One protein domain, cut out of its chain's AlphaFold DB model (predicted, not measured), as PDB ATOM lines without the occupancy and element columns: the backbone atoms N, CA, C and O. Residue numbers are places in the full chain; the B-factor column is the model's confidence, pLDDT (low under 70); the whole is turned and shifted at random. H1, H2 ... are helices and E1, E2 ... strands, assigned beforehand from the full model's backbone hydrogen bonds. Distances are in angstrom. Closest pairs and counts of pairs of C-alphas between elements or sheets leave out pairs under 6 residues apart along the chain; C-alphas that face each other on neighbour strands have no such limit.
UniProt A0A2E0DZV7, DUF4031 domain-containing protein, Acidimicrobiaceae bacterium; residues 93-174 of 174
ATOM      1  N   LYS A  93     192.770  99.760 147.147       97.69
ATOM      2  CA  LYS A  93     193.792 100.808 147.109       97.69
ATOM      3  C   LYS A  93     194.990 100.340 147.932       97.69
ATOM      4  O   LYS A  93     194.860 100.203 149.145       97.69
ATOM      5  N   ILE A  94     196.130 100.117 147.281       96.31
ATOM      6  CA  ILE A  94     197.347  99.618 147.937       96.31
ATOM      7  C   ILE A  94     198.348 100.732 148.242       96.31
ATOM      8  O   ILE A  94     198.995 100.698 149.283       96.31
ATOM      9  N   LEU A  95     198.450 101.742 147.371       97.19
ATOM     10  CA  LEU A  95     199.367 102.870 147.539       97.19
ATOM     11  C   LEU A  95     198.699 104.182 147.142       97.19
ATOM     12  O   LEU A  95     197.820 104.225 146.278       97.19
ATOM     13  N   PHE A  96     199.139 105.257 147.791       97.62
ATOM     14  CA  PHE A  96     198.700 106.619 147.534       97.62
ATOM     15  C   PHE A  96     199.875 107.576 147.621       97.62
ATOM     16  O   PHE A  96     200.543 107.645 148.654       97.62
ATOM     17  N   PHE A  97     200.067 108.347 146.566       97.56
ATOM     18  CA  PHE A  97     201.063 109.394 146.491       97.56
ATOM     19  C   PHE A  97     200.324 110.728 146.369       97.56
ATOM     20  O   PHE A  97     199.735 110.994 145.317       97.56
ATOM     21  N   PRO A  98     200.288 111.534 147.446       97.50
ATOM     22  CA  PRO A  98     199.691 112.861 147.396       97.50
ATOM     23  C   PRO A  98     200.577 113.822 146.584       97.50
ATOM     24  O   PRO A  98     201.755 113.514 146.369       97.50
ATOM     25  N   PRO A  99     200.058 115.003 146.214       97.50
ATOM     26  CA  PRO A  99     200.841 116.010 145.512       97.50
ATOM     27  C   PRO A  99     202.059 116.457 146.324       97.50
ATOM     28  O   PRO A  99     201.957 116.714 147.529       97.50
ATOM     29  N   LYS A 100     203.223 116.517 145.671       95.50
ATOM     30  CA  LYS A 100     204.523 116.808 146.310       95.50
ATOM     31  C   LYS A 100     205.458 117.694 145.479       95.50
ATOM     32  O   LYS A 100     206.574 117.950 145.918       95.50
ATOM     33  N   GLY A 101     205.027 118.145 144.303       95.81
ATOM     34  CA  GLY A 101     205.851 118.936 143.381       95.81
ATOM     35  C   GLY A 101     206.778 118.101 142.487       95.81
ATOM     36  O   GLY A 101     207.383 118.641 141.564       95.81
ATOM     37  N   GLU A 102     206.844 116.782 142.691       95.12
ATOM     38  CA  GLU A 102     207.621 115.840 141.875       95.12
ATOM     39  C   GLU A 102     206.857 114.519 141.631       95.12
ATOM     40  O   GLU A 102     205.982 114.169 142.435       95.12
ATOM     41  N   PRO A 103     207.149 113.782 140.536       94.88
ATOM     42  CA  PRO A 103     206.595 112.449 140.317       94.88
ATOM     43  C   PRO A 103     206.980 111.489 141.455       94.88
ATOM     44  O   PRO A 103     208.110 111.543 141.943       94.88
ATOM     45  N   PRO A 104     206.089 110.574 141.874       94.56
ATOM     46  CA  PRO A 104     206.432 109.600 142.901       94.56
ATOM     47  C   PRO A 104     207.433 108.562 142.387       94.56
ATOM     48  O   PRO A 104     207.327 108.089 141.254       94.56
ATOM     49  N   ASP A 105     208.346 108.136 143.262       91.69
ATOM     50  CA  ASP A 105     209.195 106.977 143.000       91.69
ATOM     51  C   ASP A 105     208.372 105.682 143.097       91.69
ATOM     52  O   ASP A 105     207.788 105.363 144.136       91.69
ATOM     53  N   LEU A 106     208.324 104.940 141.991       92.00
ATOM     54  CA  LEU A 106     207.619 103.664 141.877       92.00
ATOM     55  C   LEU A 106     208.565 102.453 141.908       92.00
ATOM     56  O   LEU A 106     208.118 101.334 141.663       92.00
ATOM     57  N   SER A 107     209.855 102.646 142.196       87.50
ATOM     58  CA  SER A 107     210.881 101.595 142.155       87.50
ATOM     59  C   SER A 107     210.607 100.420 143.104       87.50
ATOM     60  O   SER A 107     210.929  99.273 142.785       87.50
ATOM     61  N   GLU A 108     209.957 100.676 144.243       86.38
ATOM     62  CA  GLU A 108     209.558  99.642 145.206       86.38
ATOM     63  C   GLU A 108     208.262  98.909 144.810       86.38
ATOM     64  O   GLU A 108     207.927  97.868 145.388       86.38
ATOM     65  N   VAL A 109     207.527  99.414 143.812       89.31
ATOM     66  CA  VAL A 109     206.279  98.806 143.351       89.31
ATOM     67  C   VAL A 109     206.582  97.649 142.406       89.31
ATOM     68  O   VAL A 109     207.129  97.806 141.315       89.31
ATOM     69  N   LYS A 110     206.187  96.445 142.816       88.81
ATOM     70  CA  LYS A 110     206.392  95.225 142.030       88.81
ATOM     71  C   LYS A 110     205.316  95.079 140.965       88.81
ATOM     72  O   LYS A 110     204.321  94.403 141.192       88.81
ATOM     73  N   PHE A 111     205.535  95.688 139.808       86.75
ATOM     74  CA  PHE A 111     204.671  95.520 138.643       86.75
ATOM     75  C   PHE A 111     204.891  94.176 137.932       86.75
ATOM     76  O   PHE A 111     206.009  93.664 137.868       86.75
ATOM     77  N   ASN A 112     203.827  93.629 137.334       81.81
ATOM     78  CA  ASN A 112     203.893  92.396 136.532       81.81
ATOM     79  C   ASN A 112     204.542  92.613 135.152       81.81
ATOM     80  O   ASN A 112     204.936  91.656 134.484       81.81
ATOM     81  N   LYS A 113     204.655  93.873 134.723       81.88
ATOM     82  CA  LYS A 113     205.293  94.315 133.482       81.88
ATOM     83  C   LYS A 113     206.280  95.434 133.802       81.88
ATOM     84  O   LYS A 113     206.073  96.190 134.747       81.88
ATOM     85  N   THR A 114     207.331  95.579 132.995       87.06
ATOM     86  CA  THR A 114     208.232  96.738 133.090       87.06
ATOM     87  C   THR A 114     207.440  98.021 132.859       87.06
ATOM     88  O   THR A 114     206.930  98.226 131.758       87.06
ATOM     89  N   PHE A 115     207.358  98.870 133.880       89.56
ATOM     90  CA  PHE A 115     206.617 100.126 133.843       89.56
ATOM     91  C   PHE A 115     207.581 101.306 133.605       89.56
ATOM     92  O   PHE A 115     208.620 101.361 134.267       89.56
ATOM     93  N   PRO A 116     207.307 102.212 132.646       89.06
ATOM     94  CA  PRO A 116     208.137 103.395 132.437       89.06
ATOM     95  C   PRO A 116     208.020 104.379 133.609       89.06
ATOM     96  O   PRO A 116     207.026 104.390 134.326       89.06
ATOM     97  N   GLU A 117     209.013 105.254 133.759       91.19
ATOM     98  CA  GLU A 117     208.910 106.423 134.644       91.19
ATOM     99  C   GLU A 117     207.675 107.266 134.285       91.19
ATOM    100  O   GLU A 117     207.379 107.473 133.103       91.19
ATOM    101  N   LEU A 118     206.956 107.761 135.295       92.25
ATOM    102  CA  LEU A 118     205.682 108.457 135.093       92.25
ATOM    103  C   LEU A 118     205.832 109.722 134.247       92.25
ATOM    104  O   LEU A 118     204.993 109.977 133.384       92.25
ATOM    105  N   GLU A 119     206.916 110.475 134.423       92.06
ATOM    106  CA  GLU A 119     207.202 111.684 133.648       92.06
ATOM    107  C   GLU A 119     207.423 111.419 132.151       92.06
ATOM    108  O   GLU A 119     207.250 112.325 131.332       92.06
ATOM    109  N   LYS A 120     207.763 110.179 131.765       92.00
ATOM    110  CA  LYS A 120     207.834 109.774 130.351       92.00
ATOM    111  C   LYS A 120     206.452 109.520 129.763       92.00
ATOM    112  O   LYS A 120     206.297 109.614 128.552       92.00
ATOM    113  N   ILE A 121     205.470 109.182 130.598       93.25
ATOM    114  CA  ILE A 121     204.111 108.809 130.191       93.25
ATOM    115  C   ILE A 121     203.185 110.026 130.188       93.25
ATOM    116  O   ILE A 121     202.346 110.153 129.296       93.25
ATOM    117  N   ALA A 122     203.306 110.908 131.181       94.12
ATOM    118  CA  ALA A 122     202.403 112.035 131.345       94.12
ATOM    119  C   ALA A 122     203.119 113.287 131.861       94.12
ATOM    120  O   ALA A 122     203.873 113.248 132.833       94.12
ATOM    121  N   ARG A 123     202.814 114.427 131.233       94.69
ATOM    122  CA  ARG A 123     203.105 115.752 131.788       94.69
ATOM    123  C   ARG A 123     201.928 116.194 132.644       94.69
ATOM    124  O   ARG A 123     200.780 116.107 132.203       94.69
ATOM    125  N   SER A 124     202.249 116.667 133.837       95.25
ATOM    126  CA  SER A 124     201.306 116.966 134.906       95.25
ATOM    127  C   SER A 124     201.861 118.083 135.790       95.25
ATOM    128  O   SER A 124     203.079 118.277 135.846       95.25
ATOM    129  N   ASN A 125     200.992 118.802 136.492       95.81
ATOM    130  CA  ASN A 125     201.377 119.667 137.594       95.81
ATOM    131  C   ASN A 125     201.500 118.840 138.883       95.81
ATOM    132  O   ASN A 125     200.517 118.600 139.581       95.81
ATOM    133  N   TRP A 126     202.720 118.436 139.233       96.12
ATOM    134  CA  TRP A 126     202.990 117.588 140.401       96.12
ATOM    135  C   TRP A 126     202.701 118.242 141.765       96.12
ATOM    136  O   TRP A 126     202.661 117.537 142.775       96.12
ATOM    137  N   ASP A 127     202.446 119.555 141.817       96.81
ATOM    138  CA  ASP A 127     201.925 120.229 143.018       96.81
ATOM    139  C   ASP A 127     200.436 119.939 143.262       96.81
ATOM    140  O   ASP A 127     199.925 120.184 144.355       96.81
ATOM    141  N   LEU A 128     199.732 119.412 142.258       97.06
ATOM    142  CA  LEU A 128     198.307 119.073 142.320       97.06
ATOM    143  C   LEU A 128     198.019 117.615 141.976       97.06
ATOM    144  O   LEU A 128     196.965 117.103 142.344       97.06
ATOM    145  N   ALA A 129     198.934 116.964 141.266       97.50
ATOM    146  CA  ALA A 129     198.734 115.620 140.781       97.50
ATOM    147  C   ALA A 129     198.832 114.589 141.899       97.50
ATOM    148  O   ALA A 129     199.728 114.631 142.742       97.50
ATOM    149  N   GLU A 130     197.942 113.611 141.849       97.75
ATOM    150  CA  GLU A 130     197.930 112.480 142.761       97.75
ATOM    151  C   GLU A 130     198.020 111.166 141.985       97.75
ATOM    152  O   GLU A 130     197.473 111.012 140.891       97.75
ATOM    153  N   VAL A 131     198.740 110.204 142.566       98.06
ATOM    154  CA  VAL A 131     198.885 108.860 142.002       98.06
ATOM    155  C   VAL A 131     198.351 107.845 142.993       98.06
ATOM    156  O   VAL A 131     198.749 107.805 144.157       98.06
ATOM    157  N   THR A 132     197.451 106.986 142.536       98.19
ATOM    158  CA  THR A 132     196.926 105.874 143.325       98.19
ATOM    159  C   THR A 132     197.191 104.567 142.603       98.19
ATOM    160  O   THR A 132     196.936 104.457 141.407       98.19
ATOM    161  N   ILE A 133     197.659 103.559 143.338       97.50
ATOM    162  CA  ILE A 133     197.801 102.203 142.808       97.50
ATOM    163  C   ILE A 133     196.749 101.320 143.456       97.50
ATOM    164  O   ILE A 133     196.588 101.304 144.682       97.50
ATOM    165  N   PHE A 134     196.037 100.591 142.610       97.62
ATOM    166  CA  PHE A 134     195.050  99.603 142.994       97.62
ATOM    167  C   PHE A 134     195.516  98.208 142.608       97.62
ATOM    168  O   PHE A 134     196.204  98.022 141.605       97.62
ATOM    169  N   GLN A 135     195.079  97.217 143.374       96.00
ATOM    170  CA  GLN A 135     195.284  95.811 143.063       96.00
ATOM    171  C   GLN A 135     193.973  95.042 143.211       96.00
ATOM    172  O   GLN A 135     193.173  95.321 144.104       96.00
ATOM    173  N   ARG A 136     193.749  94.062 142.335       94.94
ATOM    174  CA  ARG A 136     192.737  93.017 142.522       94.94
ATOM    175  C   ARG A 136     193.292  91.704 142.010       94.94
ATOM    176  O   ARG A 136     193.755  91.640 140.877       94.94
ATOM    177  N   ARG A 137     193.244  90.645 142.823       90.94
ATOM    178  CA  ARG A 137     193.816  89.332 142.472       90.94
ATOM    179  C   ARG A 137     195.207  89.473 141.821       90.94
ATOM    180  O   ARG A 137     196.160  89.818 142.511       90.94
ATOM    181  N   ASN A 138     195.292  89.248 140.508       87.88
ATOM    182  CA  ASN A 138     196.527  89.241 139.723       87.88
ATOM    183  C   ASN A 138     196.696  90.487 138.832       87.88
ATOM    184  O   ASN A 138     197.618  90.527 138.027       87.88
ATOM    185  N   GLU A 139     195.814  91.478 138.948       93.31
ATOM    186  CA  GLU A 139     195.833  92.716 138.168       93.31
ATOM    187  C   GLU A 139     196.218  93.906 139.052       93.31
ATOM    188  O   GLU A 139     195.795  94.002 140.210       93.31
ATOM    189  N   MET A 140     196.970  94.843 138.478       95.25
ATOM    190  CA  MET A 140     197.213  96.158 139.061       95.25
ATOM    191  C   MET A 140     196.696  97.254 138.140       95.25
ATOM    192  O   MET A 140     196.686  97.110 136.920       95.25
ATOM    193  N   ALA A 141     196.284  98.360 138.745       96.38
ATOM    194  CA  ALA A 141     195.926  99.572 138.036       96.38
ATOM    195  C   ALA A 141     196.640 100.767 138.658       96.38
ATOM    196  O   ALA A 141     196.666 100.908 139.881       96.38
ATOM    197  N   LEU A 142     197.182 101.643 137.820       97.12
ATOM    198  CA  LEU A 142     197.679 102.950 138.224       97.12
ATOM    199  C   LEU A 142     196.698 104.019 137.759       97.12
ATOM    200  O   LEU A 142     196.285 104.038 136.600       97.12
ATOM    201  N   LEU A 143     196.347 104.911 138.677       97.81
ATOM    202  CA  LEU A 143     195.538 106.087 138.420       97.81
ATOM    203  C   LEU A 143     196.381 107.328 138.684       97.81
ATOM    204  O   LEU A 143     196.787 107.546 139.823       97.81
ATOM    205  N   LEU A 144     196.627 108.120 137.648       97.81
ATOM    206  CA  LEU A 144     197.207 109.455 137.748       97.81
ATOM    207  C   LEU A 144     196.097 110.469 137.487       97.81
ATOM    208  O   LEU A 144     195.460 110.424 136.435       97.81
ATOM    209  N   GLU A 145     195.879 111.380 138.424       97.88
ATOM    210  CA  GLU A 145     194.899 112.454 138.298       97.88
ATOM    211  C   GLU A 145     195.583 113.805 138.482       97.88
ATOM    212  O   GLU A 145     196.303 114.008 139.453       97.88
ATOM    213  N   ASP A 146     195.349 114.721 137.541       97.19
ATOM    214  CA  ASP A 146     195.657 116.142 137.686       97.19
ATOM    215  C   ASP A 146     194.366 116.946 137.478       97.19
ATOM    216  O   ASP A 146     193.801 116.937 136.373       97.19
ATOM    217  N   PRO A 147     193.883 117.675 138.499       95.31
ATOM    218  CA  PRO A 147     192.664 118.467 138.382       95.31
ATOM    219  C   PRO A 147     192.749 119.576 137.319       95.31
ATOM    220  O   PRO A 147     191.701 119.984 136.797       95.31
ATOM    221  N   ASN A 148     193.954 120.037 136.965       95.44
ATOM    222  CA  ASN A 148     194.209 121.023 135.913       95.44
ATOM    223  C   ASN A 148     194.431 120.399 134.527       95.44
ATOM    224  O   ASN A 148     194.394 121.120 133.529       95.44
ATOM    225  N   GLY A 149     194.579 119.078 134.456       95.75
ATOM    226  CA  GLY A 149     194.691 118.324 133.216       95.75
ATOM    227  C   GLY A 149     196.073 117.724 132.971       95.75
ATOM    228  O   GLY A 149     197.089 118.227 133.435       95.75
ATOM    229  N   LEU A 150     196.096 116.645 132.192       94.94
ATOM    230  CA  LEU A 150     197.297 115.895 131.829       94.94
ATOM    231  C   LEU A 150     197.585 116.031 130.332       94.94
ATOM    232  O   LEU A 150     196.675 116.156 129.512       94.94
ATOM    233  N   THR A 151     198.853 115.906 129.947       95.25
ATOM    234  CA  THR A 151     199.238 115.608 128.556       95.25
ATOM    235  C   THR A 151     199.901 114.241 128.498       95.25
ATOM    236  O   THR A 151     200.892 114.020 129.185       95.25
ATOM    237  N   ILE A 152     199.371 113.333 127.675       94.75
ATOM    238  CA  ILE A 152     199.822 111.936 127.604       94.75
ATOM    239  C   ILE A 152     200.757 111.712 126.416       94.75
ATOM    240  O   ILE A 152     200.409 111.998 125.270       94.75
ATOM    241  N   GLU A 153     201.897 111.088 126.689       93.25
ATOM    242  CA  GLU A 153     202.866 110.603 125.710       93.25
ATOM    243  C   GLU A 153     202.580 109.127 125.376       93.25
ATOM    244  O   GLU A 153     203.093 108.188 125.990       93.25
ATOM    245  N   LYS A 154     201.731 108.904 124.363       90.06
ATOM    246  CA  LYS A 154     201.191 107.570 124.022       90.06
ATOM    247  C   LYS A 154     202.250 106.526 123.642       90.06
ATOM    248  O   LYS A 154     201.990 105.329 123.759       90.06
ATOM    249  N   ASN A 155     203.438 106.949 123.210       90.00
ATOM    250  CA  ASN A 155     204.507 106.056 122.744       90.00
ATOM    251  C   ASN A 155     204.961 105.043 123.808       90.00
ATOM    252  O   ASN A 155     205.431 103.960 123.464       90.00
ATOM    253  N   PHE A 156     204.792 105.369 125.092       87.06
ATOM    254  CA  PHE A 156     205.160 104.491 126.205       87.06
ATOM    255  C   PHE A 156     204.008 103.600 126.689       87.06
ATOM    256  O   PHE A 156     204.231 102.696 127.491       87.06
ATOM    257  N   LEU A 157     202.792 103.817 126.176       90.25
ATOM    258  CA  LEU A 157     201.579 103.133 126.620       90.25
ATOM    259  C   LEU A 157     201.159 101.957 125.735       90.25
ATOM    260  O   LEU A 157     200.300 101.188 126.138       90.25
ATOM    261  N   GLY A 158     201.779 101.754 124.568       87.12
ATOM    262  CA  GLY A 158     201.338 100.739 123.594       87.12
ATOM    263  C   GLY A 158     201.366  99.275 124.068       87.12
ATOM    264  O   GLY A 158     200.887  98.404 123.352       87.12
ATOM    265  N   LYS A 159     201.935  98.983 125.246       87.50
ATOM    266  CA  LYS A 159     201.951  97.642 125.873       87.50
ATOM    267  C   LYS A 159     200.933  97.483 127.010       87.50
ATOM    268  O   LYS A 159     200.873  96.419 127.635       87.50
ATOM    269  N   PHE A 160     200.199  98.544 127.314       92.44
ATOM    270  CA  PHE A 160     199.255  98.615 128.415       92.44
ATOM    271  C   PHE A 160     197.868  98.921 127.875       92.44
ATOM    272  O   PHE A 160     197.726  99.644 126.891       92.44
ATOM    273  N   ASP A 161     196.855  98.415 128.563       93.19
ATOM    274  CA  ASP A 161     195.498  98.904 128.385       93.19
ATOM    275  C   ASP A 161     195.357 100.158 129.248       93.19
ATOM    276  O   ASP A 161     195.695 100.150 130.435       93.19
ATOM    277  N   TRP A 162     194.906 101.259 128.658       95.38
ATOM    278  CA  TRP A 162     194.808 102.537 129.351       95.38
ATOM    279  C   TRP A 162     193.593 103.329 128.885       95.38
ATOM    280  O   TRP A 162     193.067 103.102 127.797       95.38
ATOM    281  N   ARG A 163     193.143 104.271 129.714       95.38
ATOM    282  CA  ARG A 163     192.104 105.245 129.366       95.38
ATOM    283  C   ARG A 163     192.500 106.635 129.815       95.38
ATOM    284  O   ARG A 163     193.074 106.811 130.889       95.38
ATOM    285  N   PHE A 164     192.135 107.618 128.999       94.56
ATOM    286  CA  PHE A 164     192.255 109.025 129.347       94.56
ATOM    287  C   PHE A 164     190.886 109.659 129.478       94.56
ATOM    288  O   PHE A 164     190.146 109.797 128.509       94.56
ATOM    289  N   ILE A 165     190.549 110.036 130.701       92.69
ATOM    290  CA  ILE A 165     189.201 110.446 131.057       92.69
ATOM    291  C   ILE A 165     189.205 111.952 131.294       92.69
ATOM    292  O   ILE A 165     189.952 112.473 132.129       92.69
ATOM    293  N   ASN A 166     188.351 112.652 130.545       90.69
ATOM    294  CA  ASN A 166     188.051 114.079 130.695       90.69
ATOM    295  C   ASN A 166     189.269 115.016 130.679       90.69
ATOM    296  O   ASN A 166     189.211 116.103 131.250       90.69
ATOM    297  N   GLY A 167     190.380 114.610 130.062       93.19
ATOM    298  CA  GLY A 167     191.587 115.434 130.027       93.19
ATOM    299  C   GLY A 167     192.403 115.433 131.326       93.19
ATOM    300  O   GLY A 167     193.412 116.123 131.383       93.19
ATOM    301  N   LYS A 168     191.978 114.703 132.366       95.94
ATOM    302  CA  LYS A 168     192.479 114.869 133.746       95.94
ATOM    303  C   LYS A 168     192.970 113.597 134.407       95.94
ATOM    304  O   LYS A 168     193.779 113.666 135.320       95.94
ATOM    305  N   ILE A 169     192.464 112.450 133.971       96.56
ATOM    306  CA  ILE A 169     192.717 111.176 134.632       96.56
ATOM    307  C   ILE A 169     193.291 110.200 133.617       96.56
ATOM    308  O   ILE A 169     192.631 109.882 132.628       96.56
ATOM    309  N   LEU A 170     194.488 109.700 133.890       97.19
ATOM    310  CA  LEU A 170     195.096 108.581 133.190       97.19
ATOM    311  C   LEU A 170     194.960 107.321 134.047       97.19
ATOM    312  O   LEU A 170     195.496 107.240 135.150       97.19
ATOM    313  N   GLU A 171     194.243 106.336 133.523       97.31
ATOM    314  CA  GLU A 171     194.093 105.008 134.112       97.31
ATOM    315  C   GLU A 171     194.880 103.997 133.277       97.31
ATOM    316  O   GLU A 171     194.716 103.970 132.061       97.31
ATOM    317  N   ILE A 172     195.721 103.175 133.907       96.19
ATOM    318  CA  ILE A 172     196.567 102.181 133.227       96.19
ATOM    319  C   ILE A 172     196.436 100.838 133.944       96.19
ATOM    320  O   ILE A 172     196.667 100.776 135.149       96.19
ATOM    321  N   LEU A 173     196.118  99.765 133.217       94.38
ATOM    322  CA  LEU A 173     196.239  98.393 133.714       94.38
ATOM    323  C   LEU A 173     197.653  97.863 133.466       94.38
ATOM    324  O   LEU A 173     198.163  97.918 132.343       94.38
ATOM    325  N   ILE A 174     198.279  97.343 134.525       90.50
ATOM    326  CA  ILE A 174     199.694  96.947 134.557       90.50
ATOM    327  C   ILE A 174     199.833  95.429 134.640       90.50
ATOM    328  O   ILE A 174     199.344  94.828 135.625       90.50
TER     329      ILE A 174
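What this domain is: This is residues 93 to 174 of the 174 residues of the protein "DUF4031 domain-containing protein" of Acidimicrobiaceae bacterium (UniProt A0A2E0DZV7). A single twisted sheet of five antiparallel strands forms a wall, with one face covered by long loops and a very short helix, H1, and the other face bare. The long link of residues 98 to 117 passes back over the covered face and leads into H1, while the link of residues 146 to 160 loops round to the E4 side of the sheet; the longest axis runs roughly along the strands. The printed part has 82 residues, with one named helix and five named strands in the order E1, H1, E2, E3, E4, E5, and the sheet order is E1, E2, E3, E5, E4. The class is mostly strand, though under half of the residues are in named elements. The whole is compact, with a radius of gyration of the C-alphas of 11.7 A, and rounded, spanning 32 by 24 by 20 A.

Where its parts are: Strand E1, residues 93 to 97, begins at C-alpha 93 at (193.792, 100.808, 147.109). Helix H1 holds residues 118 to 121, with C-alpha 118 at (205.682, 108.457, 135.093). Strand E2, residues 130 to 136, is 20.1 A long from first to last C-alpha, and E3, residues 139 to 145, is 19.8 A long. Strand E4, residues 161 to 165, measures 13.4 A. Strand E5, residues 169 to 173, measures 13.3 A and ends at C-alpha 173 at (196.239, 98.393, 133.714).

How they stand to each other: E1, an edge strand, is antiparallel to E2 at 164 degrees, with N 97 and O 131 2.8 A apart, within hydrogen-bond range. E2 and E3 form a hairpin at 163 degrees, with N 132 and O 143 2.8 A apart. E3 is antiparallel to E5 at 166 degrees, and N 170 and O 144 are 2.8 A apart. E4, the other edge strand, forms a hairpin with E5 at 167 degrees, with N 163 and O 171 2.8 A apart. H1 is not on the sheet, with 3 pairs of C-alphas within 10 A, and is apart from E3, E4 and E5. H1 is too short for any O i to N i+4 pair; its one O i to N i+3 pair is within range. Residues 122 to 123 pair antiparallel with residues 151 to 152, outside the named strands.

The domain as a whole: The C-alphas of Arg 137 and Asn 148 are the two farthest apart, at 32.4 A. The links from E1 to H1, 20 residues, and from E3 to E4, 15 residues, are long. The printed part has no cut, and residue 174 is the chain's last. The mean pLDDT of the printed part is 93.7, and no printed residue is under 70.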